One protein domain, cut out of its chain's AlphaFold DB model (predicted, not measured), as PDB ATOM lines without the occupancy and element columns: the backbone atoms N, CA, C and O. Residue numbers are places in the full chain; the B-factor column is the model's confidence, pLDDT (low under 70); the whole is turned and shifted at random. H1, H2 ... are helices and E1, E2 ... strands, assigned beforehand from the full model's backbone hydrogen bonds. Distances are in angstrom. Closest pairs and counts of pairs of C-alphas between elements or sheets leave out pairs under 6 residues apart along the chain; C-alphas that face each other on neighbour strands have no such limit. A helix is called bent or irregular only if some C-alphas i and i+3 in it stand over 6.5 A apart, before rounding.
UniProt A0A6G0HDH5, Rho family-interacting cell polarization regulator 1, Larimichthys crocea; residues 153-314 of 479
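Overview. This is residues 153 to 314 of the 479 residues of the protein "Rho family-interacting cell polarization regulator 1" of Larimichthys crocea (UniProt A0A6G0HDH5). A long helical hairpin, H1 and H2, runs along one side of a body of shorter helices, with H8 in the middle of the whole and a second helical hairpin, H6 and H7, on the far side. A two-stranded antiparallel sheet, order E1 - E2, sits between H1 and H5, and at the turn from H1 to H2 residues 176 to 181 stick out. The printed part has 162 residues with eight named helices and two named strands, in the order H1 H2 H3 H4 H5 E1 H6 H7 E2 H8, and its class is mostly helix. It is compact, with a radius of gyration of the C-alphas of 16.3 A and spans of 44 by 44 by 32 A.

Arrangement. Begin at the sheet, where E1, residues 242 to 244, and E2, residues 295 to 297, are antiparallel at 151 degrees; look there for N 243 and O 296, 3.0 A apart, and N 296 and O 243, 2.8 A, both within hydrogen-bond range. The closest C-alphas of E2 and H1, residues 153 to 170, are those of Thr 297 and Ser 158, 6.2 A apart. H1 touches H2, residues 181 to 205, at a shallow tilt of 23 degrees, opposite ways, closest at the C-alphas of Gln 169 and Ala 186, 5.0 A. H8, residues 298 to 307, is close to H2 but not clearly touching, with the C-alphas of Phe 299 and Val 196 6.4 A apart. H7, residues 262 to 280, touches H8 with residues 278 to 280 alone, about perpendicular at 74 degrees, closest at the C-alphas of Ile 279 and Tyr 304, 5.5 A. H6, residues 245 to 259, and H7 touch at a shallow tilt of 33 degrees, only just short of steep, closest at the C-alphas of Ser 257 and Ala 268, 6.0 A. The hub is H5, residues 227 to 235, which touches H6 at a steep tilt of 50 degrees, closest at the C-alphas of Cys 234 and Phe 248, 5.6 A. H5 also touches H3, residues 214 to 217, closest at the C-alphas of Val 228 and Pro 214, 6.1 A. H4, residues 219 to 223, only just touches H3 and H5, with 3 pairs of C-alphas within 8 A each and only at the corner. H1, H2, H5 and H8 have every O i to N i+4 pair within hydrogen-bond range, against 9 of 11 in H6, 10 of 15 in H7 and 0 of 1 in H4, where 2 of 2 O i to N i+3 pairs are; H3 is too short for an O i to N i+4 pair.

Along the chain. Find C-alpha 153 at (314.675, 196.204, 391.280); from there H1 runs 25.7 A. Find C-alpha 181 at (298.059, 186.907, 421.574), where H2 begins its 36.4 A. H6 measures 21.0 A and H7 27.2 A; both are irregular, with C-alphas 255 and 258 7.6 A apart in H6 and C-alphas 266 and 269 8.0 A apart in H7, which has a kink of 65 degrees near residue 269. H8 ends at C-alpha 307, (294.207, 196.594, 409.538), after 14.3 A.

Size, cuts and confidence. The two C-alphas farthest apart are those of Pro 178 and Gln 237, 49.2 A. The printed part has no cut, and its long link is H7 to E2, residues 281 to 294. Look for pLDDT under 70 at residues 175 to 176 and 288 to 289; the mean of the printed part is 92.8.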
ATOM      1  N   THR A 153     313.841 196.199 390.064       93.50
ATOM      2  CA  THR A 153     314.675 196.204 391.280       93.50
ATOM      3  C   THR A 153     313.988 196.821 392.505       93.50
ATOM      4  O   THR A 153     314.050 196.216 393.570       93.50
ATOM      5  N   PRO A 154     313.273 197.965 392.418       94.44
ATOM      6  CA  PRO A 154     312.549 198.479 393.579       94.44
ATOM      7  C   PRO A 154     311.440 197.551 394.086       94.44
ATOM      8  O   PRO A 154     311.193 197.533 395.288       94.44
ATOM      9  N   LEU A 155     310.782 196.800 393.196       95.94
ATOM     10  CA  LEU A 155     309.768 195.818 393.575       95.94
ATOM     11  C   LEU A 155     310.410 194.553 394.158       95.94
ATOM     12  O   LEU A 155     309.901 194.049 395.152       95.94
ATOM     13  N   ASP A 156     311.547 194.103 393.612       96.06
ATOM     14  CA  ASP A 156     312.350 193.009 394.180       96.06
ATOM     15  C   ASP A 156     312.763 193.335 395.618       96.06
ATOM     16  O   ASP A 156     312.540 192.539 396.522       96.06
ATOM     17  N   CYS A 157     313.271 194.548 395.864       95.38
ATOM     18  CA  CYS A 157     313.618 194.981 397.214       95.38
ATOM     19  C   CYS A 157     312.398 195.050 398.142       95.38
ATOM     20  O   CYS A 157     312.509 194.653 399.297       95.38
ATOM     21  N   SER A 158     311.249 195.561 397.677       96.88
ATOM     22  CA  SER A 158     310.024 195.557 398.490       96.88
ATOM     23  C   SER A 158     309.594 194.131 398.830       96.88
ATOM     24  O   SER A 158     309.274 193.851 399.981       96.88
ATOM     25  N   LEU A 159     309.640 193.215 397.861       97.94
ATOM     26  CA  LEU A 159     309.308 191.811 398.073       97.94
ATOM     27  C   LEU A 159     310.244 191.148 399.093       97.94
ATOM     28  O   LEU A 159     309.769 190.454 399.987       97.94
ATOM     29  N   THR A 160     311.550 191.407 399.010       97.19
ATOM     30  CA  THR A 160     312.520 190.932 400.004       97.19
ATOM     31  C   THR A 160     312.151 191.387 401.422       97.19
ATOM     32  O   THR A 160     312.224 190.586 402.352       97.19
ATOM     33  N   GLU A 161     311.724 192.640 401.616       95.88
ATOM     34  CA  GLU A 161     311.300 193.135 402.939       95.88
ATOM     35  C   GLU A 161     310.053 192.404 403.465       95.88
ATOM     36  O   GLU A 161     310.010 192.016 404.632       95.88
ATOM     37  N   HIS A 162     309.074 192.127 402.602       98.00
ATOM     38  CA  HIS A 162     307.871 191.372 402.969       98.00
ATOM     39  C   HIS A 162     308.161 189.899 403.294       98.00
ATOM     40  O   HIS A 162     307.631 189.356 404.265       98.00
ATOM     41  N   LEU A 163     309.082 189.263 402.565       98.25
ATOM     42  CA  LEU A 163     309.552 187.912 402.886       98.25
ATOM     43  C   LEU A 163     310.294 187.877 404.234       98.25
ATOM     44  O   LEU A 163     310.033 187.001 405.054       98.25
ATOM     45  N   LYS A 164     311.149 188.863 404.531       96.19
ATOM     46  CA  LYS A 164     311.781 188.984 405.859       96.19
ATOM     47  C   LYS A 164     310.753 189.185 406.975       96.19
ATOM     48  O   LYS A 164     310.925 188.629 408.065       96.19
ATOM     49  N   ASN A 165     309.691 189.953 406.720       95.56
ATOM     50  CA  ASN A 165     308.598 190.093 407.677       95.56
ATOM     51  C   ASN A 165     307.907 188.742 407.910       95.56
ATOM     52  O   ASN A 165     307.736 188.356 409.062       95.56
ATOM     53  N   CYS A 166     307.619 187.973 406.849       97.31
ATOM     54  CA  CYS A 166     307.081 186.614 406.975       97.31
ATOM     55  C   CYS A 166     307.960 185.741 407.877       97.31
ATOM     56  O   CYS A 166     307.457 185.177 408.845       97.31
ATOM     57  N   SER A 167     309.276 185.689 407.636       96.06
ATOM     58  CA  SER A 167     310.205 184.941 408.497       96.06
ATOM     59  C   SER A 167     310.140 185.404 409.953       96.06
ATOM     60  O   SER A 167     310.099 184.588 410.868       96.06
ATOM     61  N   THR A 168     310.079 186.718 410.183       93.94
ATOM     62  CA  THR A 168     309.998 187.291 411.534       93.94
ATOM     63  C   THR A 168     308.702 186.902 412.247       93.94
ATOM     64  O   THR A 168     308.733 186.622 413.443       93.94
ATOM     65  N   GLN A 169     307.568 186.867 411.539       94.75
ATOM     66  CA  GLN A 169     306.296 186.440 412.127       94.75
ATOM     67  C   GLN A 169     306.248 184.927 412.359       94.75
ATOM     68  O   GLN A 169     305.743 184.506 413.394       94.75
ATOM     69  N   LEU A 170     306.825 184.110 411.468       94.62
ATOM     70  CA  LEU A 170     306.926 182.661 411.679       94.62
ATOM     71  C   LEU A 170     307.667 182.341 412.983       94.62
ATOM     72  O   LEU A 170     307.175 181.544 413.769       94.62
ATOM     73  N   LEU A 171     308.755 183.052 413.297       91.50
ATOM     74  CA  LEU A 171     309.484 182.893 414.567       91.50
ATOM     75  C   LEU A 171     308.654 183.222 415.821       91.50
ATOM     76  O   LEU A 171     309.037 182.843 416.926       91.50
ATOM     77  N   ARG A 172     307.541 183.953 415.679       88.69
ATOM     78  CA  ARG A 172     306.627 184.265 416.791       88.69
ATOM     79  C   ARG A 172     305.585 183.164 417.020       88.69
ATOM     80  O   ARG A 172     304.946 183.158 418.077       88.69
ATOM     81  N   LEU A 173     305.439 182.227 416.078       88.56
ATOM     82  CA  LEU A 173     304.611 181.034 416.237       88.56
ATOM     83  C   LEU A 173     305.303 180.073 417.217       88.56
ATOM     84  O   LEU A 173     306.448 179.670 417.007       88.56
ATOM     85  N   GLY A 174     304.614 179.727 418.309       74.56
ATOM     86  CA  GLY A 174     305.167 178.915 419.405       74.56
ATOM     87  C   GLY A 174     305.463 179.682 420.699       74.56
ATOM     88  O   GLY A 174     306.003 179.106 421.642       74.56
ATOM     89  N   THR A 175     305.101 180.967 420.782       67.88
ATOM     90  CA  THR A 175     305.079 181.695 422.059       67.88
ATOM     91  C   THR A 175     303.812 181.339 422.846       67.88
ATOM     92  O   THR A 175     302.692 181.526 422.370       67.88
ATOM     93  N   PHE A 176     303.976 180.785 424.053       68.12
ATOM     94  CA  PHE A 176     302.859 180.325 424.883       68.12
ATOM     95  C   PHE A 176     302.593 181.295 426.037       68.12
ATOM     96  O   PHE A 176     303.415 181.451 426.939       68.12
ATOM     97  N   GLY A 177     301.409 181.904 426.026       72.62
ATOM     98  CA  GLY A 177     300.837 182.683 427.122       72.62
ATOM     99  C   GLY A 177     299.369 182.293 427.350       72.62
ATOM    100  O   GLY A 177     298.835 181.482 426.587       72.62
ATOM    101  N   PRO A 178     298.699 182.815 428.397       79.69
ATOM    102  CA  PRO A 178     297.284 182.524 428.685       79.69
ATOM    103  C   PRO A 178     296.338 182.782 427.508       79.69
ATOM    104  O   PRO A 178     295.259 182.196 427.450       79.69
ATOM    105  N   LEU A 179     296.706 183.707 426.623       86.25
ATOM    106  CA  LEU A 179     295.879 184.199 425.531       86.25
ATOM    107  C   LEU A 179     296.429 183.813 424.157       86.25
ATOM    108  O   LEU A 179     295.671 183.815 423.191       86.25
ATOM    109  N   ARG A 180     297.724 183.488 424.067       87.75
ATOM    110  CA  ARG A 180     298.446 183.269 422.807       87.75
ATOM    111  C   ARG A 180     298.285 184.467 421.858       87.75
ATOM    112  O   ARG A 180     298.223 184.285 420.643       87.75
ATOM    113  N   CYS A 181     298.222 185.697 422.386       86.50
ATOM    114  CA  CYS A 181     298.059 186.907 421.574       86.50
ATOM    115  C   CYS A 181     299.219 187.055 420.590       86.50
ATOM    116  O   CYS A 181     298.995 187.408 419.437       86.50
ATOM    117  N   GLY A 182     300.451 186.757 421.020       86.56
ATOM    118  CA  GLY A 182     301.631 186.802 420.151       86.56
ATOM    119  C   GLY A 182     301.481 185.938 418.894       86.56
ATOM    120  O   GLY A 182     301.713 186.417 417.785       86.56
ATOM    121  N   GLU A 183     301.022 184.698 419.064       90.38
ATOM    122  CA  GLU A 183     300.758 183.764 417.966       90.38
ATOM    123  C   GLU A 183     299.579 184.219 417.096       90.38
ATOM    124  O   GLU A 183     299.701 184.252 415.874       90.38
ATOM    125  N   MET A 184     298.470 184.641 417.713       91.00
ATOM    126  CA  MET A 184     297.293 185.151 417.001       91.00
ATOM    127  C   MET A 184     297.652 186.342 416.104       91.00
ATOM    128  O   MET A 184     297.289 186.380 414.928       91.00
ATOM    129  N   TYR A 185     298.410 187.305 416.637       91.44
ATOM    130  CA  TYR A 185     298.863 188.463 415.875       91.44
ATOM    131  C   TYR A 185     299.855 188.075 414.784       91.44
ATOM    132  O   TYR A 185     299.772 188.621 413.686       91.44
ATOM    133  N   ALA A 186     300.771 187.144 415.051       93.88
ATOM    134  CA  ALA A 186     301.695 186.645 414.038       93.88
ATOM    135  C   ALA A 186     300.951 185.981 412.868       93.88
ATOM    136  O   ALA A 186     301.263 186.274 411.714       93.88
ATOM    137  N   LEU A 187     299.929 185.164 413.145       94.38
ATOM    138  CA  LEU A 187     299.084 184.542 412.120       94.38
ATOM    139  C   LEU A 187     298.283 185.575 411.319       94.38
ATOM    140  O   LEU A 187     298.319 185.533 410.091       94.38
ATOM    141  N   ASP A 188     297.616 186.533 411.975       94.75
ATOM    142  CA  ASP A 188     296.900 187.619 411.282       94.75
ATOM    143  C   ASP A 188     297.840 188.395 410.346       94.75
ATOM    144  O   ASP A 188     297.515 188.651 409.185       94.75
ATOM    145  N   ARG A 189     299.058 188.694 410.806       95.88
ATOM    146  CA  ARG A 189     300.077 189.376 409.999       95.88
ATOM    147  C   ARG A 189     300.550 188.533 408.823       95.88
ATOM    148  O   ARG A 189     300.685 189.072 407.729       95.88
ATOM    149  N   LEU A 190     300.771 187.233 409.015       97.00
ATOM    150  CA  LEU A 190     301.133 186.319 407.926       97.00
ATOM    151  C   LEU A 190     300.027 186.250 406.869       97.00
ATOM    152  O   LEU A 190     300.324 186.304 405.681       97.00
ATOM    153  N   LEU A 191     298.758 186.208 407.279       96.31
ATOM    154  CA  LEU A 191     297.622 186.229 406.354       96.31
ATOM    155  C   LEU A 191     297.531 187.541 405.563       96.31
ATOM    156  O   LEU A 191     297.208 187.521 404.377       96.31
ATOM    157  N   ARG A 192     297.868 188.680 406.176       96.75
ATOM    158  CA  ARG A 192     297.992 189.960 405.455       96.75
ATOM    159  C   ARG A 192     299.170 189.957 404.485       96.75
ATOM    160  O   ARG A 192     299.038 190.463 403.373       96.75
ATOM    161  N   GLU A 193     300.297 189.353 404.860       97.94
ATOM    162  CA  GLU A 193     301.434 189.186 403.950       97.94
ATOM    163  C   GLU A 193     301.061 188.336 402.729       97.94
ATOM    164  O   GLU A 193     301.461 188.686 401.624       97.94
ATOM    165  N   VAL A 194     300.208 187.308 402.860       98.06
ATOM    166  CA  VAL A 194     299.682 186.574 401.688       98.06
ATOM    167  C   VAL A 194     299.037 187.530 400.684       98.06
ATOM    168  O   VAL A 194     299.366 187.489 399.500       98.06
ATOM    169  N   GLN A 195     298.183 188.444 401.151       97.50
ATOM    170  CA  GLN A 195     297.545 189.432 400.279       97.50
ATOM    171  C   GLN A 195     298.581 190.358 399.632       97.50
ATOM    172  O   GLN A 195     298.472 190.692 398.451       97.50
ATOM    173  N   VAL A 196     299.619 190.772 400.363       98.31
ATOM    174  CA  VAL A 196     300.715 191.571 399.792       98.31
ATOM    175  C   VAL A 196     301.452 190.800 398.696       98.31
ATOM    176  O   VAL A 196     301.659 191.340 397.607       98.31
ATOM    177  N   LEU A 197     301.804 189.536 398.938       98.44
ATOM    178  CA  LEU A 197     302.495 188.682 397.973       98.44
ATOM    179  C   LEU A 197     301.647 188.448 396.714       98.44
ATOM    180  O   LEU A 197     302.168 188.580 395.604       98.44
ATOM    181  N   GLU A 198     300.338 188.233 396.865       97.81
ATOM    182  CA  GLU A 198     299.385 188.152 395.749       97.81
ATOM    183  C   GLU A 198     299.378 189.435 394.908       97.81
ATOM    184  O   GLU A 198     299.422 189.391 393.670       97.81
ATOM    185  N   ASN A 199     299.361 190.596 395.567       97.56
ATOM    186  CA  ASN A 199     299.420 191.896 394.905       97.56
ATOM    187  C   ASN A 199     300.749 192.092 394.157       97.56
ATOM    188  O   ASN A 199     300.738 192.499 392.992       97.56
ATOM    189  N   ILE A 200     301.883 191.754 394.773       97.62
ATOM    190  CA  ILE A 200     303.207 191.816 394.136       97.62
ATOM    191  C   ILE A 200     303.270 190.870 392.932       97.62
ATOM    192  O   ILE A 200     303.740 191.264 391.860       97.62
ATOM    193  N   ARG A 201     302.751 189.644 393.055       97.06
ATOM    194  CA  ARG A 201     302.696 188.670 391.956       97.06
ATOM    195  C   ARG A 201     301.847 189.176 390.793       97.06
ATOM    196  O   ARG A 201     302.251 189.026 389.638       97.06
ATOM    197  N   ARG A 202     300.690 189.788 391.070       96.06
ATOM    198  CA  ARG A 202     299.825 190.426 390.063       96.06
ATOM    199  C   ARG A 202     300.565 191.543 389.327       96.06
ATOM    200  O   ARG A 202     300.670 191.503 388.107       96.06
ATOM    201  N   VAL A 203     301.174 192.467 390.065       95.19
ATOM    202  CA  VAL A 203     301.962 193.577 389.501       95.19
ATOM    203  C   VAL A 203     303.149 193.080 388.671       95.19
ATOM    204  O   VAL A 203     303.453 193.638 387.619       95.19
ATOM    205  N   THR A 204     303.794 191.995 389.103       94.81
ATOM    206  CA  THR A 204     304.897 191.360 388.369       94.81
ATOM    207  C   THR A 204     304.448 190.845 386.998       94.81
ATOM    208  O   THR A 204     305.183 190.972 386.021       94.81
ATOM    209  N   LYS A 205     303.225 190.306 386.896       93.06
ATOM    210  CA  LYS A 205     302.635 189.872 385.617       93.06
ATOM    211  C   LYS A 205     302.243 191.057 384.726       93.06
ATOM    212  O   LYS A 205     302.421 190.982 383.512       93.06
ATOM    213  N   ASP A 206     301.796 192.159 385.326       88.44
ATOM    214  CA  ASP A 206     301.245 193.339 384.642       88.44
ATOM    215  C   ASP A 206     302.294 194.429 384.320       88.44
ATOM    216  O   ASP A 206     301.982 195.618 384.243       88.44
ATOM    217  N   ASN A 207     303.548 194.028 384.081       88.94
ATOM    218  CA  ASN A 207     304.693 194.904 383.803       88.94
ATOM    219  C   ASN A 207     304.975 195.936 384.925       88.94
ATOM    220  O   ASN A 207     304.571 197.105 384.836       88.94
ATOM    221  N   PRO A 208     305.790 195.568 385.931       91.44
ATOM    222  CA  PRO A 208     306.011 196.393 387.120       91.44
ATOM    223  C   PRO A 208     306.708 197.733 386.843       91.44
ATOM    224  O   PRO A 208     306.636 198.646 387.662       91.44
ATOM    225  N   ARG A 209     307.375 197.904 385.691       90.12
ATOM    226  CA  ARG A 209     308.069 199.160 385.348       90.12
ATOM    227  C   ARG A 209     307.139 200.241 384.805       90.12
ATOM    228  O   ARG A 209     307.551 201.401 384.751       90.12
ATOM    229  N   ARG A 210     305.928 199.877 384.371       91.38
ATOM    230  CA  ARG A 210     304.968 200.809 383.761       91.38
ATOM    231  C   ARG A 210     304.229 201.648 384.799       91.38
ATOM    232  O   ARG A 210     303.901 202.791 384.501       91.38
ATOM    233  N   LEU A 211     303.969 201.086 385.975       89.06
ATOM    234  CA  LEU A 211     303.128 201.716 386.989       89.06
ATOM    235  C   LEU A 211     303.783 202.993 387.527       89.06
ATOM    236  O   LEU A 211     305.005 203.057 387.731       89.06
ATOM    237  N   ARG A 212     302.967 204.032 387.705       88.81
ATOM    238  CA  ARG A 212     303.411 205.353 388.178       88.81
ATOM    239  C   ARG A 212     302.542 205.889 389.304       88.81
ATOM    240  O   ARG A 212     303.019 206.732 390.054       88.81
ATOM    241  N   GLN A 213     301.307 205.408 389.434       92.25
ATOM    242  CA  GLN A 213     300.381 205.879 390.458       92.25
ATOM    243  C   GLN A 213     300.193 204.842 391.570       92.25
ATOM    244  O   GLN A 213     300.041 203.657 391.273       92.25
ATOM    245  N   PRO A 214     300.122 205.250 392.852       94.38
ATOM    246  CA  PRO A 214     299.938 204.305 393.959       94.38
ATOM    247  C   PRO A 214     298.644 203.493 393.831       94.38
ATOM    248  O   PRO A 214     298.637 202.288 394.067       94.38
ATOM    249  N   ALA A 215     297.574 204.140 393.361       94.50
ATOM    250  CA  ALA A 215     296.281 203.507 393.120       94.50
ATOM    251  C   ALA A 215     296.283 202.512 391.939       94.50
ATOM    252  O   ALA A 215     295.384 201.683 391.847       94.50
ATOM    253  N   GLU A 216     297.278 202.553 391.042       94.12
ATOM    254  CA  GLU A 216     297.443 201.514 390.011       94.12
ATOM    255  C   GLU A 216     298.018 200.223 390.612       94.12
ATOM    256  O   GLU A 216     297.668 199.126 390.179       94.12
ATOM    257  N   VAL A 217     298.889 200.350 391.620       95.69
ATOM    258  CA  VAL A 217     299.477 199.211 392.339       95.69
ATOM    259  C   VAL A 217     298.442 198.619 393.302       95.69
ATOM    260  O   VAL A 217     298.144 197.422 393.248       95.69
ATOM    261  N   ILE A 218     297.857 199.477 394.143       96.50
ATOM    262  CA  ILE A 218     296.888 199.123 395.185       96.50
ATOM    263  C   ILE A 218     295.648 200.020 395.039       96.50
ATOM    264  O   ILE A 218     295.590 201.096 395.642       96.50
ATOM    265  N   PRO A 219     294.633 199.606 394.259       94.94
ATOM    266  CA  PRO A 219     293.406 200.386 394.074       94.94
ATOM    267  C   PRO A 219     292.688 200.736 395.385       94.94
ATOM    268  O   PRO A 219     292.137 201.826 395.521       94.94
ATOM    269  N   GLN A 220     292.748 199.838 396.371       95.44
ATOM    270  CA  GLN A 220     292.145 199.991 397.698       95.44
ATOM    271  C   GLN A 220     292.707 201.191 398.465       95.44
ATOM    272  O   GLN A 220     292.005 201.762 399.295       95.44
ATOM    273  N   LEU A 221     293.929 201.638 398.156       95.44
ATOM    274  CA  LEU A 221     294.504 202.835 398.770       95.44
ATOM    275  C   LEU A 221     293.678 204.095 398.464       95.44
ATOM    276  O   LEU A 221     293.658 205.025 399.263       95.44
ATOM    277  N   GLY A 222     292.962 204.114 397.334       94.44
ATOM    278  CA  GLY A 222     292.050 205.199 396.967       94.44
ATOM    279  C   GLY A 222     290.801 205.303 397.850       94.44
ATOM    280  O   GLY A 222     290.092 206.300 397.759       94.44
ATOM    281  N   LEU A 223     290.529 204.308 398.702       95.31
ATOM    282  CA  LEU A 223     289.432 204.345 399.676       95.31
ATOM    283  C   LEU A 223     289.778 205.165 400.926       95.31
ATOM    284  O   LEU A 223     288.874 205.531 401.672       95.31
ATOM    285  N   CYS A 224     291.064 205.452 401.152       97.75
ATOM    286  CA  CYS A 224     291.524 206.271 402.265       97.75
ATOM    287  C   CYS A 224     291.853 207.691 401.787       97.75
ATOM    288  O   CYS A 224     292.770 207.905 400.982       97.75
ATOM    289  N   LEU A 225     291.102 208.677 402.282       98.12
ATOM    290  CA  LEU A 225     291.289 210.074 401.918       98.12
ATOM    291  C   LEU A 225     292.684 210.551 402.350       98.12
ATOM    292  O   LEU A 225     293.131 210.326 403.474       98.12
ATOM    293  N   GLY A 226     293.400 211.181 401.418       97.00
ATOM    294  CA  GLY A 226     294.756 211.691 401.631       97.00
ATOM    295  C   GLY A 226     295.885 210.663 401.471       97.00
ATOM    296  O   GLY A 226     297.036 211.070 401.305       97.00
ATOM    297  N   ALA A 227     295.602 209.352 401.450       97.50
ATOM    298  CA  ALA A 227     296.644 208.318 401.394       97.50
ATOM    299  C   ALA A 227     297.412 208.309 400.059       97.50
ATOM    300  O   ALA A 227     298.645 208.318 400.044       97.50
ATOM    301  N   VAL A 228     296.693 208.359 398.932       97.19
ATOM    302  CA  VAL A 228     297.302 208.394 397.588       97.19
ATOM    303  C   VAL A 228     298.145 209.658 397.398       97.19
ATOM    304  O   VAL A 228     299.287 209.569 396.950       97.19
ATOM    305  N   SER A 229     297.612 210.825 397.776       96.38
ATOM    306  CA  SER A 229     298.315 212.106 397.642       96.38
ATOM    307  C   SER A 229     299.546 212.189 398.537       96.38
ATOM    308  O   SER A 229     300.572 212.702 398.099       96.38
ATOM    309  N   LEU A 230     299.468 211.664 399.765       97.00
ATOM    310  CA  LEU A 230     300.616 211.582 400.660       97.00
ATOM    311  C   LEU A 230     301.732 210.764 400.007       97.00
ATOM    312  O   LEU A 230     302.851 211.251 399.877       97.00
ATOM    313  N   TRP A 231     301.424 209.550 399.540       97.44
ATOM    314  CA  TRP A 231     302.442 208.680 398.953       97.44
ATOM    315  C   TRP A 231     303.064 209.263 397.679       97.44
ATOM    316  O   TRP A 231     304.279 209.188 397.499       97.44
ATOM    317  N   GLN A 232     302.255 209.890 396.819       95.62
ATOM    318  CA  GLN A 232     302.735 210.595 395.624       95.62
ATOM    319  C   GLN A 232     303.723 211.719 395.967       95.62
ATOM    320  O   GLN A 232     304.734 211.877 395.283       95.62
ATOM    321  N   GLN A 233     303.455 212.487 397.027       95.50
ATOM    322  CA  GLN A 233     304.363 213.542 397.481       95.50
ATOM    323  C   GLN A 233     305.670 212.968 398.040       95.50
ATOM    324  O   GLN A 233     306.734 213.507 397.743       95.50
ATOM    325  N   CYS A 234     305.604 211.848 398.769       93.19
ATOM    326  CA  CYS A 234     306.785 211.170 399.312       93.19
ATOM    327  C   CYS A 234     307.705 210.633 398.213       93.19
ATOM    328  O   CYS A 234     308.922 210.764 398.300       93.19
ATOM    329  N   MET A 235     307.138 209.999 397.181       91.62
ATOM    330  CA  MET A 235     307.957 209.367 396.145       91.62
ATOM    331  C   MET A 235     308.677 210.387 395.258       91.62
ATOM    332  O   MET A 235     309.758 210.082 394.760       91.62
ATOM    333  N   GLY A 236     308.118 211.585 395.046       84.94
ATOM    334  CA  GLY A 236     308.684 212.570 394.121       84.94
ATOM    335  C   GLY A 236     308.887 211.975 392.719       84.94
ATOM    336  O   GLY A 236     307.927 211.604 392.054       84.94
ATOM    337  N   GLN A 237     310.146 211.863 392.278       79.38
ATOM    338  CA  GLN A 237     310.540 211.200 391.015       79.38
ATOM    339  C   GLN A 237     311.045 209.753 391.211       79.38
ATOM    340  O   GLN A 237     311.602 209.149 390.296       79.38
ATOM    341  N   GLY A 238     310.915 209.215 392.423       84.62
ATOM    342  CA  GLY A 238     311.394 207.901 392.832       84.62
ATOM    343  C   GLY A 238     310.444 206.747 392.498       84.62
ATOM    344  O   GLY A 238     309.560 206.836 391.647       84.62
ATOM    345  N   SER A 239     310.648 205.619 393.180       90.56
ATOM    346  CA  SER A 239     309.846 204.406 392.993       90.56
ATOM    347  C   SER A 239     308.452 204.539 393.609       90.56
ATOM    348  O   SER A 239     308.314 204.984 394.744       90.56
ATOM    349  N   VAL A 240     307.425 204.041 392.912       95.62
ATOM    350  CA  VAL A 240     306.060 203.928 393.460       95.62
ATOM    351  C   VAL A 240     305.967 202.891 394.591       95.62
ATOM    352  O   VAL A 240     305.075 202.973 395.428       95.62
ATOM    353  N   TYR A 241     306.895 201.929 394.655       96.88
ATOM    354  CA  TYR A 241     306.814 200.782 395.569       96.88
ATOM    355  C   TYR A 241     307.431 201.015 396.949       96.88
ATOM    356  O   TYR A 241     307.087 200.295 397.888       96.88
ATOM    357  N   ARG A 242     308.377 201.956 397.070       95.94
ATOM    358  CA  ARG A 242     309.143 202.187 398.304       95.94
ATOM    359  C   ARG A 242     309.763 203.579 398.364       95.94
ATOM    360  O   ARG A 242     310.247 204.077 397.350       95.94
ATOM    361  N   VAL A 243     309.831 204.129 399.573       96.12
ATOM    362  CA  VAL A 243     310.496 205.398 399.923       96.12
ATOM    363  C   VAL A 243     311.336 205.210 401.190       96.12
ATOM    364  O   VAL A 243     311.128 204.240 401.918       96.12
ATOM    365  N   SER A 244     312.305 206.090 401.462       94.50
ATOM    366  CA  SER A 244     313.030 206.034 402.741       94.50
ATOM    367  C   SER A 244     312.138 206.511 403.888       94.50
ATOM    368  O   SER A 244     311.256 207.356 403.695       94.50
ATOM    369  N   ALA A 245     312.375 205.999 405.097       95.12
ATOM    370  CA  ALA A 245     311.647 206.427 406.290       95.12
ATOM    371  C   ALA A 245     311.817 207.934 406.551       95.12
ATOM    372  O   ALA A 245     310.858 208.600 406.931       95.12
ATOM    373  N   GLU A 246     313.003 208.487 406.284       93.25
ATOM    374  CA  GLU A 246     313.278 209.918 406.443       93.25
ATOM    375  C   GLU A 246     312.467 210.781 405.461       93.25
ATOM    376  O   GLU A 246     311.850 211.765 405.863       93.25
ATOM    377  N   SER A 247     312.379 210.382 404.188       93.94
ATOM    378  CA  SER A 247     311.556 211.081 403.189       93.94
ATOM    379  C   SER A 247     310.065 211.027 403.538       93.94
ATOM    380  O   SER A 247     309.349 212.026 403.407       93.94
ATOM    381  N   PHE A 248     309.601 209.878 404.038       96.31
ATOM    382  CA  PHE A 248     308.222 209.709 404.480       96.31
ATOM    383  C   PHE A 248     307.902 210.609 405.686       96.31
ATOM    384  O   PHE A 248     306.898 211.323 405.669       96.31
ATOM    385  N   LEU A 249     308.793 210.665 406.684       95.81
ATOM    386  CA  LEU A 249     308.684 211.571 407.834       95.81
ATOM    387  C   LEU A 249     308.683 213.046 407.412       95.81
ATOM    388  O   LEU A 249     307.811 213.798 407.838       95.81
ATOM    389  N   ALA A 250     309.608 213.459 406.541       95.38
ATOM    390  CA  ALA A 250     309.684 214.837 406.057       95.38
ATOM    391  C   ALA A 250     308.398 215.272 405.331       95.38
ATOM    392  O   ALA A 250     307.932 216.407 405.487       95.38
ATOM    393  N   THR A 251     307.791 214.358 404.572       97.06
ATOM    394  CA  THR A 251     306.524 214.622 403.882       97.06
ATOM    395  C   THR A 251     305.366 214.724 404.871       97.06
ATOM    396  O   THR A 251     304.601 215.683 404.798       97.06
ATOM    397  N   LEU A 252     305.270 213.812 405.846       97.62
ATOM    398  CA  LEU A 252     304.280 213.903 406.928       97.62
ATOM    399  C   LEU A 252     304.372 215.246 407.664       97.62
ATOM    400  O   LEU A 252     303.357 215.927 407.823       97.62
ATOM    401  N   SER A 253     305.588 215.670 408.023       96.56
ATOM    402  CA  SER A 253     305.825 216.966 408.660       96.56
ATOM    403  C   SER A 253     305.393 218.133 407.781       96.56
ATOM    404  O   SER A 253     304.785 219.084 408.271       96.56
ATOM    405  N   THR A 254     305.646 218.070 406.478       96.31
ATOM    406  CA  THR A 254     305.260 219.144 405.555       96.31
ATOM    407  C   THR A 254     303.743 219.245 405.396       96.31
ATOM    408  O   THR A 254     303.199 220.349 405.392       96.31
ATOM    409  N   VAL A 255     303.059 218.104 405.286       96.25
ATOM    410  CA  VAL A 255     301.625 218.047 404.980       96.25
ATOM    411  C   VAL A 255     300.767 218.289 406.221       96.25
ATOM    412  O   VAL A 255     299.822 219.071 406.162       96.25
ATOM    413  N   TYR A 256     301.096 217.658 407.351       96.50
ATOM    414  CA  TYR A 256     300.168 217.550 408.481       96.50
ATOM    415  C   TYR A 256     300.543 218.376 409.715       96.50
ATOM    416  O   TYR A 256     299.690 218.545 410.582       96.50
ATOM    417  N   SER A 257     301.750 218.953 409.821       95.56
ATOM    418  CA  SER A 257     302.157 219.675 411.051       95.56
ATOM    419  C   SER A 257     301.206 220.805 411.447       95.56
ATOM    420  O   SER A 257     300.997 221.054 412.631       95.56
ATOM    421  N   ARG A 258     300.614 221.492 410.464       93.19
ATOM    422  CA  ARG A 258     299.680 222.607 410.698       93.19
ATOM    423  C   ARG A 258     298.273 222.158 411.095       93.19
ATOM    424  O   ARG A 258     297.500 222.991 411.552       93.19
ATOM    425  N   MET A 259     297.957 220.878 410.912       92.50
ATOM    426  CA  MET A 259     296.644 220.295 411.199       92.50
ATOM    427  C   MET A 259     296.578 219.684 412.605       92.50
ATOM    428  O   MET A 259     295.504 219.311 413.068       92.50
ATOM    429  N   LEU A 260     297.718 219.566 413.293       94.25
ATOM    430  CA  LEU A 260     297.777 218.978 414.627       94.25
ATOM    431  C   LEU A 260     297.087 219.872 415.672       94.25
ATOM    432  O   LEU A 260     297.257 221.094 415.636       94.25
ATOM    433  N   PRO A 261     296.384 219.283 416.660       91.38
ATOM    434  CA  PRO A 261     295.829 220.033 417.783       91.38
ATOM    435  C   PRO A 261     296.900 220.877 418.488       91.38
ATOM    436  O   PRO A 261     298.008 220.391 418.726       91.38
ATOM    437  N   GLU A 262     296.562 222.105 418.896       87.25
ATOM    438  CA  GLU A 262     297.512 223.073 419.482       87.25
ATOM    439  C   GLU A 262     298.342 222.477 420.628       87.25
ATOM    440  O   GLU A 262     299.563 222.631 420.664       87.25
ATOM    441  N   ARG A 263     297.698 221.709 421.516       84.62
ATOM    442  CA  ARG A 263     298.343 221.044 422.663       84.62
ATOM    443  C   ARG A 263     299.367 219.968 422.295       84.62
ATOM    444  O   ARG A 263     300.167 219.585 423.140       84.62
ATOM    445  N   SER A 264     299.319 219.480 421.059       84.62
ATOM    446  CA  SER A 264     300.205 218.453 420.502       84.62
ATOM    447  C   SER A 264     301.116 218.988 419.391       84.62
ATOM    448  O   SER A 264     301.932 218.245 418.853       84.62
ATOM    449  N   SER A 265     301.018 220.280 419.054       84.50
ATOM    450  CA  SER A 265     301.783 220.903 417.962       84.50
ATOM    451  C   SER A 265     303.300 220.818 418.172       84.50
ATOM    452  O   SER A 265     304.051 220.543 417.240       84.50
ATOM    453  N   ASN A 266     303.760 220.949 419.418       89.69
ATOM    454  CA  ASN A 266     305.161 220.766 419.810       89.69
ATOM    455  C   ASN A 266     305.613 219.291 419.827       89.69
ATOM    456  O   ASN A 266     306.774 219.006 420.119       89.69
ATOM    457  N   MET A 267     304.704 218.355 419.549       92.19
ATOM    458  CA  MET A 267     304.947 216.915 419.533       92.19
ATOM    459  C   MET A 267     304.913 216.325 418.121       92.19
ATOM    460  O   MET A 267     304.999 215.106 417.996       92.19
ATOM    461  N   ALA A 268     304.815 217.157 417.079       95.12
ATOM    462  CA  ALA A 268     304.669 216.735 415.685       95.12
ATOM    463  C   ALA A 268     305.654 215.622 415.288       95.12
ATOM    464  O   ALA A 268     305.236 214.548 414.859       95.12
ATOM    465  N   ASP A 269     306.948 215.815 415.562       93.81
ATOM    466  CA  ASP A 269     307.984 214.823 415.257       93.81
ATOM    467  C   ASP A 269     307.733 213.471 415.940       93.81
ATOM    468  O   ASP A 269     307.967 212.422 415.344       93.81
ATOM    469  N   LYS A 270     307.226 213.467 417.182       94.94
ATOM    470  CA  LYS A 270     306.888 212.227 417.899       94.94
ATOM    471  C   LYS A 270     305.650 211.556 417.317       94.94
ATOM    472  O   LYS A 270     305.619 210.331 417.260       94.94
ATOM    473  N   VAL A 271     304.653 212.335 416.892       97.25
ATOM    474  CA  VAL A 271     303.433 211.818 416.254       97.25
ATOM    475  C   VAL A 271     303.783 211.122 414.947       97.25
ATOM    476  O   VAL A 271     303.423 209.963 414.751       97.25
ATOM    477  N   PHE A 272     304.551 211.787 414.081       97.38
ATOM    478  CA  PHE A 272     304.949 211.209 412.802       97.38
ATOM    479  C   PHE A 272     305.891 210.026 412.989       97.38
ATOM    480  O   PHE A 272     305.688 208.996 412.354       97.38
ATOM    481  N   LEU A 273     306.851 210.108 413.915       95.88
ATOM    482  CA  LEU A 273     307.699 208.965 414.249       95.88
ATOM    483  C   LEU A 273     306.863 207.764 414.705       95.88
ATOM    484  O   LEU A 273     307.065 206.664 414.204       95.88
ATOM    485  N   CYS A 274     305.893 207.981 415.597       96.81
ATOM    486  CA  CYS A 274     304.995 206.933 416.071       96.81
ATOM    487  C   CYS A 274     304.195 206.305 414.922       96.81
ATOM    488  O   CYS A 274     304.105 205.081 414.848       96.81
ATOM    489  N   LEU A 275     303.673 207.114 413.994       98.00
ATOM    490  CA  LEU A 275     302.959 206.614 412.821       98.00
ATOM    491  C   LEU A 275     303.847 205.710 411.957       98.00
ATOM    492  O   LEU A 275     303.433 204.609 411.602       98.00
ATOM    493  N   VAL A 276     305.065 206.151 411.632       97.75
ATOM    494  CA  VAL A 276     305.970 205.371 410.773       97.75
ATOM    495  C   VAL A 276     306.428 204.090 411.465       97.75
ATOM    496  O   VAL A 276     306.456 203.037 410.834       97.75
ATOM    497  N   GLU A 277     306.717 204.139 412.765       97.31
ATOM    498  CA  GLU A 277     307.044 202.941 413.546       97.31
ATOM    499  C   GLU A 277     305.877 201.941 413.591       97.31
ATOM    500  O   GLU A 277     306.109 200.737 413.508       97.31
ATOM    501  N   ARG A 278     304.627 202.422 413.664       97.00
ATOM    502  CA  ARG A 278     303.427 201.571 413.589       97.00
ATOM    503  C   ARG A 278     303.217 200.967 412.199       97.00
ATOM    504  O   ARG A 278     302.843 199.803 412.114       97.00
ATOM    505  N   ILE A 279     303.477 201.721 411.128       97.44
ATOM    506  CA  ILE A 279     303.397 201.220 409.743       97.44
ATOM    507  C   ILE A 279     304.437 200.122 409.496       97.44
ATOM    508  O   ILE A 279     304.145 199.125 408.842       97.44
ATOM    509  N   LEU A 280     305.652 200.298 410.016       95.38
ATOM    510  CA  LEU A 280     306.744 199.342 409.836       95.38
ATOM    511  C   LEU A 280     306.716 198.177 410.839       95.38
ATOM    512  O   LEU A 280     307.486 197.234 410.679       95.38
ATOM    513  N   ASP A 281     305.898 198.269 411.889       92.69
ATOM    514  CA  ASP A 281     305.938 197.411 413.080       92.69
ATOM    515  C   ASP A 281     307.340 197.262 413.707       92.69
ATOM    516  O   ASP A 281     307.730 196.211 414.215       92.69
ATOM    517  N   GLN A 282     308.129 198.332 413.687       91.50
ATOM    518  CA  GLN A 282     309.455 198.344 414.298       91.50
ATOM    519  C   GLN A 282     309.834 199.744 414.755       91.50
ATOM    520  O   GLN A 282     309.394 200.750 414.200       91.50
ATOM    521  N   ARG A 283     310.708 199.813 415.762       92.00
ATOM    522  CA  ARG A 283     311.276 201.084 416.211       92.00
ATOM    523  C   ARG A 283     312.299 201.592 415.209       92.00
ATOM    524  O   ARG A 283     313.160 200.842 414.751       92.00
ATOM    525  N   LEU A 284     312.240 202.885 414.920       91.12
ATOM    526  CA  LEU A 284     313.182 203.530 414.025       91.12
ATOM    527  C   LEU A 284     314.460 203.926 414.780       91.12
ATOM    528  O   LEU A 284     314.407 204.326 415.950       91.12
ATOM    529  N   PRO A 285     315.631 203.889 414.117       85.81
ATOM    530  CA  PRO A 285     316.863 204.413 414.688       85.81
ATOM    531  C   PRO A 285     316.678 205.858 415.158       85.81
ATOM    532  O   PRO A 285     316.038 206.668 414.491       85.81
ATOM    533  N   ARG A 286     317.260 206.232 416.301       78.25
ATOM    534  CA  ARG A 286     317.114 207.602 416.832       78.25
ATOM    535  C   ARG A 286     317.910 208.657 416.048       78.25
ATOM    536  O   ARG A 286     317.659 209.842 416.223       78.25
ATOM    537  N   ARG A 287     318.877 208.249 415.214       72.12
ATOM    538  CA  ARG A 287     319.740 209.142 414.413       72.12
ATOM    539  C   ARG A 287     319.288 209.162 412.950       72.12
ATOM    540  O   ARG A 287     319.173 208.093 412.357       72.12
ATOM    541  N   GLY A 288     319.115 210.357 412.376       65.38
ATOM    542  CA  GLY A 288     318.592 210.567 411.014       65.38
ATOM    543  C   GLY A 288     319.363 209.840 409.908       65.38
ATOM    544  O   GLY A 288     318.759 209.131 409.118       65.38
ATOM    545  N   SER A 289     320.701 209.869 409.918       67.12
ATOM    546  CA  SER A 289     321.513 209.196 408.883       67.12
ATOM    547  C   SER A 289     321.368 207.669 408.846       67.12
ATOM    548  O   SER A 289     321.668 207.039 407.840       67.12
ATOM    549  N   SER A 290     320.905 207.056 409.941       74.06
ATOM    550  CA  SER A 290     320.604 205.623 409.996       74.06
ATOM    551  C   SER A 290     319.171 205.304 409.562       74.06
ATOM    552  O   SER A 290     318.835 204.130 409.452       74.06
ATOM    553  N   ARG A 291     318.308 206.310 409.374       80.00
ATOM    554  CA  ARG A 291     316.926 206.127 408.907       80.00
ATOM    555  C   ARG A 291     316.835 206.066 407.391       80.00
ATOM    556  O   ARG A 291     315.908 205.445 406.888       80.00
ATOM    557  N   ASP A 292     317.806 206.631 406.676       82.25
ATOM    558  CA  ASP A 292     317.870 206.559 405.211       82.25
ATOM    559  C   ASP A 292     318.009 205.124 404.687       82.25
ATOM    560  O   ASP A 292     317.581 204.828 403.574       82.25
ATOM    561  N   SER A 293     318.571 204.219 405.494       85.88
ATOM    562  CA  SER A 293     318.649 202.796 405.160       85.88
ATOM    563  C   SER A 293     317.341 202.040 405.405       85.88
ATOM    564  O   SER A 293     317.165 200.950 404.861       85.88
ATOM    565  N   VAL A 294     316.422 202.597 406.201       92.88
ATOM    566  CA  VAL A 294     315.118 201.989 406.472       92.88
ATOM    567  C   VAL A 294     314.136 202.434 405.403       92.88
ATOM    568  O   VAL A 294     313.960 203.625 405.143       92.88
ATOM    569  N   MET A 295     313.468 201.465 404.793       94.69
ATOM    570  CA  MET A 295     312.556 201.698 403.682       94.69
ATOM    571  C   MET A 295     311.130 201.397 404.113       94.69
ATOM    572  O   MET A 295     310.879 200.400 404.782       94.69
ATOM    573  N   VAL A 296     310.209 202.259 403.704       96.94
ATOM    574  CA  VAL A 296     308.766 202.071 403.850       96.94
ATOM    575  C   VAL A 296     308.234 201.627 402.495       96.94
ATOM    576  O   VAL A 296     308.505 202.281 401.484       96.94
ATOM    577  N   THR A 297     307.491 200.522 402.448       97.94
ATOM    578  CA  THR A 297     306.837 200.053 401.221       97.94
ATOM    579  C   THR A 297     305.406 200.575 401.125       97.94
ATOM    580  O   THR A 297     304.731 200.810 402.130       97.94
ATOM    581  N   LEU A 298     304.913 200.727 399.895       98.12
ATOM    582  CA  LEU A 298     303.516 201.096 399.645       98.12
ATOM    583  C   LEU A 298     302.548 200.073 400.262       98.12
ATOM    584  O   LEU A 298     301.481 200.428 400.760       98.12
ATOM    585  N   PHE A 299     302.948 198.802 400.245       98.38
ATOM    586  CA  PHE A 299     302.175 197.698 400.794       98.38
ATOM    587  C   PHE A 299     302.086 197.769 402.322       98.38
ATOM    588  O   PHE A 299     301.005 197.539 402.842       98.38
ATOM    589  N   GLN A 300     303.154 198.160 403.031       98.06
ATOM    590  CA  GLN A 300     303.115 198.384 404.487       98.06
ATOM    591  C   GLN A 300     302.153 199.511 404.872       98.06
ATOM    592  O   GLN A 300     301.404 199.383 405.838       98.06
ATOM    593  N   LEU A 301     302.134 200.612 404.109       98.19
ATOM    594  CA  LEU A 301     301.149 201.671 404.336       98.19
ATOM    595  C   LEU A 301     299.727 201.132 404.134       98.19
ATOM    596  O   LEU A 301     298.869 201.341 404.985       98.19
ATOM    597  N   TRP A 302     299.474 200.430 403.029       98.12
ATOM    598  CA  TRP A 302     298.153 199.871 402.750       98.12
ATOM    599  C   TRP A 302     297.689 198.878 403.825       98.12
ATOM    600  O   TRP A 302     296.584 199.041 404.345       98.12
ATOM    601  N   THR A 303     298.529 197.912 404.208       97.38
ATOM    602  CA  THR A 303     298.178 196.919 405.234       97.38
ATOM    603  C   THR A 303     297.925 197.574 406.585       97.38
ATOM    604  O   THR A 303     296.992 197.175 407.279       97.38
ATOM    605  N   TYR A 304     298.689 198.611 406.946       97.81
ATOM    606  CA  TYR A 304     298.443 199.396 408.153       97.81
ATOM    607  C   TYR A 304     297.072 200.084 408.126       97.81
ATOM    608  O   TYR A 304     296.326 200.001 409.104       97.81
ATOM    609  N   LEU A 305     296.719 200.741 407.016       97.75
ATOM    610  CA  LEU A 305     295.436 201.435 406.886       97.75
ATOM    611  C   LEU A 305     294.259 200.462 406.954       97.75
ATOM    612  O   LEU A 305     293.305 200.701 407.693       97.75
ATOM    613  N   GLU A 306     294.348 199.344 406.237       96.38
ATOM    614  CA  GLU A 306     293.303 198.323 406.213       96.38
ATOM    615  C   GLU A 306     293.140 197.630 407.571       96.38
ATOM    616  O   GLU A 306     292.019 197.493 408.056       96.38
ATOM    617  N   ALA A 307     294.242 197.255 408.231       95.00
ATOM    618  CA  ALA A 307     294.207 196.594 409.538       95.00
ATOM    619  C   ALA A 307     293.565 197.456 410.632       95.00
ATOM    620  O   ALA A 307     292.937 196.927 411.545       95.00
ATOM    621  N   ASN A 308     293.707 198.779 410.531       94.50
ATOM    622  CA  ASN A 308     293.167 199.723 411.504       94.50
ATOM    623  C   ASN A 308     291.844 200.366 411.051       94.50
ATOM    624  O   ASN A 308     291.318 201.223 411.759       94.50
ATOM    625  N   GLY A 309     291.301 199.980 409.889       95.75
ATOM    626  CA  GLY A 309     290.061 200.546 409.351       95.75
ATOM    627  C   GLY A 309     290.141 202.054 409.081       95.75
ATOM    628  O   GLY A 309     289.152 202.763 409.255       95.75
ATOM    629  N   ILE A 310     291.318 202.555 408.699       97.62
ATOM    630  CA  ILE A 310     291.565 203.986 408.502       97.62
ATOM    631  C   ILE A 310     291.049 204.412 407.128       97.62
ATOM    632  O   ILE A 310     291.561 203.980 406.095       97.62
ATOM    633  N   SER A 311     290.065 205.310 407.124       97.25
ATOM    634  CA  SER A 311     289.462 205.869 405.907       97.25
ATOM    635  C   SER A 311     289.891 207.304 405.596       97.25
ATOM    636  O   SER A 311     289.593 207.801 404.515       97.25
ATOM    637  N   ASP A 312     290.542 207.992 406.533       98.31
ATOM    638  CA  ASP A 312     290.959 209.387 406.385       98.31
ATOM    639  C   ASP A 312     292.271 209.641 407.139       98.31
ATOM    640  O   ASP A 312     292.362 209.422 408.350       98.31
ATOM    641  N   MET A 313     293.301 210.081 406.414       97.88
ATOM    642  CA  MET A 313     294.640 210.276 406.976       97.88
ATOM    643  C   MET A 313     294.709 211.433 407.973       97.88
ATOM    644  O   MET A 313     295.428 211.334 408.966       97.88
ATOM    645  N   GLU A 314     293.989 212.526 407.724       97.44
ATOM    646  CA  GLU A 314     294.020 213.712 408.582       97.44
ATOM    647  C   GLU A 314     293.386 213.417 409.947       97.44
ATOM    648  O   GLU A 314     293.984 213.671 410.995       97.44
TER     649      GLU A 314